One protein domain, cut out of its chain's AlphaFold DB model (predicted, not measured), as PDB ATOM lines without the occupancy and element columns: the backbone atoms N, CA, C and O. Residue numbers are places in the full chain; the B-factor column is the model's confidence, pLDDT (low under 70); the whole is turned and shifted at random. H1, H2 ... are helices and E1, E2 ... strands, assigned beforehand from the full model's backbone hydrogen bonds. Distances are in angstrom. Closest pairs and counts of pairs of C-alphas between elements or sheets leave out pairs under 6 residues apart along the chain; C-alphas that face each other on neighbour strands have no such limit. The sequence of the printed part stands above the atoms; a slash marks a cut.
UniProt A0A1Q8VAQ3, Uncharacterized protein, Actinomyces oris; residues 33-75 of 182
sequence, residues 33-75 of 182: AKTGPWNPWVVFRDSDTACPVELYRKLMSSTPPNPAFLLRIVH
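This is residues 33 to 75 of the 182 residues of an uncharacterized protein of Actinomyces oris (UniProt A0A1Q8VAQ3). What is the main picture? Two parallel strands, E1 and E2, run side by side along the longest axis, and one short helix, H1, packs on E2 near its last residues. What is printed? The printed part has 43 residues, in the order E1, H1, E2, mixed in class, with 20 residues in named elements, under half. It is flat, 34 by 17 by 9 A, and only just compact, close to loose: the radius of gyration of the C-alphas is 10.9 A.

How do the strands pair? E1, residues 41 to 46, and E2, residues 69 to 74, are parallel neighbours at 16 degrees; N 43 and O 70, 2.8 A apart, are within hydrogen-bond range. Where is the helix? The closest C-alphas of H1, residues 52 to 59, and E2 are those of Pro 52 and Ile 73, 5.9 A apart. E1 and H1 are near each other, with 5 pairs of C-alphas within 10 A. E1, H1, E2 form a strand-helix-strand unit, parallel neighbour strands with a helix between them along the chain; its crossover is right-handed. In H1 every O i to N i+4 pair is within hydrogen-bond range.

Where are the strands? E1 spans 16.5 A from C-alpha 41 at (478.157, 332.914, 381.752); E2 spans 16.1 A to C-alpha 74 at (474.781, 348.496, 380.214). And H1? It spans 10.6 A.

How large? The two farthest C-alphas, of Trp 38 and Thr 49, are 34.2 A apart. Is it unbroken? The printed part has no cut; link E1 to H1 is tight, H1 to E2 short. No printed residue is under 70 in pLDDT.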
ATOM      1  N   ALA A  33     484.568 333.930 378.799       94.38
ATOM      2  CA  ALA A  33     484.299 333.705 377.379       94.38
ATOM      3  C   ALA A  33     484.869 332.374 376.855       94.38
ATOM      4  O   ALA A  33     484.272 331.756 375.976       94.38
ATOM      5  N   LYS A  34     485.986 331.901 377.424       93.06
ATOM      6  CA  LYS A  34     486.663 330.646 377.045       93.06
ATOM      7  C   LYS A  34     486.153 329.401 377.776       93.06
ATOM      8  O   LYS A  34     486.697 328.318 377.580       93.06
ATOM      9  N   THR A  35     485.146 329.538 378.636       92.56
ATOM     10  CA  THR A  35     484.483 328.374 379.246       92.56
ATOM     11  C   THR A  35     483.758 327.534 378.189       92.56
ATOM     12  O   THR A  35     483.612 327.954 377.043       92.56
ATOM     13  N   GLY A  36     483.335 326.318 378.543       90.56
ATOM     14  CA  GLY A  36     482.537 325.478 377.649       90.56
ATOM     15  C   GLY A  36     481.033 325.762 377.757       90.56
ATOM     16  O   GLY A  36     480.595 326.308 378.770       90.56
ATOM     17  N   PRO A  37     480.214 325.321 376.781       89.44
ATOM     18  CA  PRO A  37     478.756 325.482 376.820       89.44
ATOM     19  C   PRO A  37     478.069 324.882 378.058       89.44
ATOM     20  O   PRO A  37     476.992 325.329 378.437       89.44
ATOM     21  N   TRP A  38     478.702 323.904 378.717       90.38
ATOM     22  CA  TRP A  38     478.252 323.313 379.986       90.38
ATOM     23  C   TRP A  38     478.401 324.248 381.200       90.38
ATOM     24  O   TRP A  38     477.914 323.932 382.282       90.38
ATOM     25  N   ASN A  39     479.084 325.385 381.044       92.38
ATOM     26  CA  ASN A  39     479.277 326.398 382.078       92.38
ATOM     27  C   ASN A  39     478.962 327.800 381.518       92.38
ATOM     28  O   ASN A  39     479.881 328.596 381.320       92.38
ATOM     29  N   PRO A  40     477.685 328.097 381.210       94.62
ATOM     30  CA  PRO A  40     477.288 329.362 380.603       94.62
ATOM     31  C   PRO A  40     477.505 330.546 381.549       94.62
ATOM     32  O   PRO A  40     477.223 330.468 382.747       94.62
ATOM     33  N   TRP A  41     477.930 331.682 380.994       96.00
ATOM     34  CA  TRP A  41     478.157 332.914 381.752       96.00
ATOM     35  C   TRP A  41     477.485 334.110 381.093       96.00
ATOM     36  O   TRP A  41     477.652 334.361 379.902       96.00
ATOM     37  N   VAL A  42     476.792 334.902 381.911       96.44
ATOM     38  CA  VAL A  42     476.284 336.222 381.535       96.44
ATOM     39  C   VAL A  42     477.029 337.272 382.348       96.44
ATOM     40  O   VAL A  42     477.031 337.222 383.580       96.44
ATOM     41  N   VAL A  43     477.633 338.243 381.670       96.00
ATOM     42  CA  VAL A  43     478.319 339.379 382.287       96.00
ATOM     43  C   VAL A  43     477.592 340.663 381.914       96.00
ATOM     44  O   VAL A  43     477.429 340.968 380.734       96.00
ATOM     45  N   PHE A  44     477.192 341.433 382.924       95.44
ATOM     46  CA  PHE A  44     476.735 342.810 382.755       95.44
ATOM     47  C   PHE A  44     477.864 343.756 383.149       95.44
ATOM     48  O   PHE A  44     478.423 343.626 384.240       95.44
ATOM     49  N   ARG A  45     478.194 344.701 382.270       95.06
ATOM     50  CA  ARG A  45     479.219 345.720 382.506       95.06
ATOM     51  C   ARG A  45     478.677 347.080 382.090       95.06
ATOM     52  O   ARG A  45     478.324 347.257 380.934       95.06
ATOM     53  N   ASP A  46     478.636 348.027 383.019       95.38
ATOM     54  CA  ASP A  46     478.320 349.432 382.729       95.38
ATOM     55  C   ASP A  46     479.257 349.983 381.641       95.38
ATOM     56  O   ASP A  46     480.383 349.518 381.505       95.38
ATOM     57  N   SER A  47     478.822 350.930 380.819       95.19
ATOM     58  CA  SER A  47     479.729 351.616 379.896       95.19
ATOM     59  C   SER A  47     480.443 352.774 380.581       95.19
ATOM     60  O   SER A  47     481.488 353.213 380.112       95.19
ATOM     61  N   ASP A  48     479.873 353.270 381.680       92.81
ATOM     62  CA  ASP A  48     480.209 354.552 382.280       92.81
ATOM     63  C   ASP A  48     480.179 355.639 381.197       92.81
ATOM     64  O   ASP A  48     479.155 355.831 380.541       92.81
ATOM     65  N   THR A  49     481.307 356.304 380.964       91.25
ATOM     66  CA  THR A  49     481.485 357.319 379.922       91.25
ATOM     67  C   THR A  49     482.030 356.758 378.604       91.25
ATOM     68  O   THR A  49     482.197 357.515 377.651       91.25
ATOM     69  N   ALA A  50     482.337 355.459 378.523       93.75
ATOM     70  CA  ALA A  50     482.878 354.840 377.317       93.75
ATOM     71  C   ALA A  50     481.785 354.543 376.279       93.75
ATOM     72  O   ALA A  50     480.634 354.268 376.618       93.75
ATOM     73  N   CYS A  51     482.166 354.505 374.999       94.50
ATOM     74  CA  CYS A  51     481.296 354.001 373.942       94.50
ATOM     75  C   CYS A  51     481.006 352.501 374.172       94.50
ATOM     76  O   CYS A  51     481.950 351.700 374.196       94.50
ATOM     77  N   PRO A  52     479.731 352.069 374.287       95.00
ATOM     78  CA  PRO A  52     479.403 350.668 374.548       95.00
ATOM     79  C   PRO A  52     479.943 349.694 373.494       95.00
ATOM     80  O   PRO A  52     480.314 348.565 373.813       95.00
ATOM     81  N   VAL A  53     480.002 350.132 372.233       95.44
ATOM     82  CA  VAL A  53     480.476 349.310 371.113       95.44
ATOM     83  C   VAL A  53     481.990 349.115 371.183       95.44
ATOM     84  O   VAL A  53     482.478 347.998 371.021       95.44
ATOM     85  N   GLU A  54     482.742 350.182 371.444       96.31
ATOM     86  CA  GLU A  54     484.199 350.111 371.587       96.31
ATOM     87  C   GLU A  54     484.596 349.316 372.827       96.31
ATOM     88  O   GLU A  54     485.481 348.464 372.746       96.31
ATOM     89  N   LEU A  55     483.892 349.516 373.948       95.88
ATOM     90  CA  LEU A  55     484.110 348.742 375.167       95.88
ATOM     91  C   LEU A  55     483.861 347.250 374.928       95.88
ATOM     92  O   LEU A  55     484.695 346.426 375.299       95.88
ATOM     93  N   TYR A  56     482.766 346.896 374.249       95.19
ATOM     94  CA  TYR A  56     482.500 345.509 373.872       95.19
ATOM     95  C   TYR A  56     483.636 344.928 373.020       95.19
ATOM     96  O   TYR A  56     484.167 343.871 373.355       95.19
ATOM     97  N   ARG A  57     484.056 345.626 371.953       94.62
ATOM     98  CA  ARG A  57     485.154 345.171 371.078       94.62
ATOM     99  C   ARG A  57     486.461 344.994 371.842       94.62
ATOM    100  O   ARG A  57     487.142 343.997 371.640       94.62
ATOM    101  N   LYS A  58     486.792 345.923 372.741       94.25
ATOM    102  CA  LYS A  58     487.983 345.843 373.594       94.25
ATOM    103  C   LYS A  58     487.954 344.584 374.459       94.25
ATOM    104  O   LYS A  58     488.923 343.827 374.462       94.25
ATOM    105  N   LEU A  59     486.847 344.341 375.160       94.00
ATOM    106  CA  LEU A  59     486.703 343.205 376.077       94.00
ATOM    107  C   LEU A  59     486.616 341.851 375.356       94.00
ATOM    108  O   LEU A  59     487.016 340.835 375.918       94.00
ATOM    109  N   MET A  60     486.141 341.851 374.111       92.62
ATOM    110  CA  MET A  60     485.982 340.664 373.263       92.62
ATOM    111  C   MET A  60     487.082 340.507 372.208       92.62
ATOM    112  O   MET A  60     486.942 339.694 371.303       92.62
ATOM    113  N   SER A  61     488.171 341.272 372.307       87.81
ATOM    114  CA  SER A  61     489.251 341.294 371.306       87.81
ATOM    115  C   SER A  61     490.055 339.990 371.213       87.81
ATOM    116  O   SER A  61     490.804 339.793 370.259       87.81
ATOM    117  N   SER A  62     489.915 339.091 372.190       77.62
ATOM    118  CA  SER A  62     490.522 337.759 372.161       77.62
ATOM    119  C   SER A  62     489.730 336.764 371.292       77.62
ATOM    120  O   SER A  62     488.765 337.123 370.632       77.62
ATOM    121  N   THR A  63     490.130 335.487 371.323       70.88
ATOM    122  CA  THR A  63     489.428 334.331 370.731       70.88
ATOM    123  C   THR A  63     487.894 334.444 370.802       70.88
ATOM    124  O   THR A  63     487.390 334.883 371.843       70.88
ATOM    125  N   PRO A  64     487.152 333.999 369.761       85.19
ATOM    126  CA  PRO A  64     485.693 333.995 369.777       85.19
ATOM    127  C   PRO A  64     485.137 333.357 371.060       85.19
ATOM    128  O   PRO A  64     485.636 332.304 371.473       85.19
ATOM    129  N   PRO A  65     484.136 333.979 371.709       90.50
ATOM    130  CA  PRO A  65     483.524 333.414 372.902       90.50
ATOM    131  C   PRO A  65     482.845 332.088 372.580       90.50
ATOM    132  O   PRO A  65     482.388 331.858 371.457       90.50
ATOM    133  N   ASN A  66     482.703 331.240 373.594       91.81
ATOM    134  CA  ASN A  66     481.832 330.085 373.462       91.81
ATOM    135  C   ASN A  66     480.368 330.527 373.224       91.81
ATOM    136  O   ASN A  66     479.964 331.589 373.706       91.81
ATOM    137  N   PRO A  67     479.546 329.715 372.533       92.25
ATOM    138  CA  PRO A  67     478.168 330.088 372.193       92.25
ATOM    139  C   PRO A  67     477.234 330.331 373.389       92.25
ATOM    140  O   PRO A  67     476.174 330.925 373.218       92.25
ATOM    141  N   ALA A  68     477.608 329.876 374.588       95.06
ATOM    142  CA  ALA A  68     476.836 330.032 375.817       95.06
ATOM    143  C   ALA A  68     477.356 331.172 376.721       95.06
ATOM    144  O   ALA A  68     476.974 331.276 377.890       95.06
ATOM    145  N   PHE A  69     478.239 332.027 376.195       96.00
ATOM    146  CA  PHE A  69     478.722 333.231 376.862       96.00
ATOM    147  C   PHE A  69     478.035 334.481 376.316       96.00
ATOM    148  O   PHE A  69     477.966 334.699 375.107       96.00
ATOM    149  N   LEU A  70     477.598 335.357 377.220       96.25
ATOM    150  CA  LEU A  70     476.978 336.626 376.872       96.25
ATOM    151  C   LEU A  70     477.599 337.783 377.659       96.25
ATOM    152  O   LEU A  70     477.436 337.885 378.873       96.25
ATOM    153  N   LEU A  71     478.235 338.716 376.948       96.56
ATOM    154  CA  LEU A  71     478.611 340.023 377.487       96.56
ATOM    155  C   LEU A  71     477.566 341.067 377.080       96.56
ATOM    156  O   LEU A  71     477.339 341.306 375.891       96.56
ATOM    157  N   ARG A  72     476.948 341.724 378.063       96.62
ATOM    158  CA  ARG A  72     476.034 342.851 377.858       96.62
ATOM    159  C   ARG A  72     476.612 344.121 378.456       96.62
ATOM    160  O   ARG A  72     476.796 344.216 379.667       96.62
ATOM    161  N   ILE A  73     476.835 345.107 377.590       96.75
ATOM    162  CA  ILE A  73     477.185 346.451 378.031       96.75
ATOM    163  C   ILE A  73     475.907 347.210 378.394       96.75
ATOM    164  O   ILE A  73     474.983 347.304 377.582       96.75
ATOM    165  N   VAL A  74     475.862 347.703 379.624       95.75
ATOM    166  CA  VAL A  74     474.781 348.496 380.214       95.75
ATOM    167  C   VAL A  74     475.082 349.967 379.946       95.75
ATOM    168  O   VAL A  74     476.171 350.414 380.287       95.75
ATOM    169  N   HIS A  75     474.169 350.724 379.340       95.88
ATOM    170  CA  HIS A  75     474.437 352.118 378.976       95.88
ATOM    171  C   HIS A  75     473.502 353.108 379.698       95.88
ATOM    172  O   HIS A  75     472.298 352.858 379.775       95.88
TER     173      HIS A  75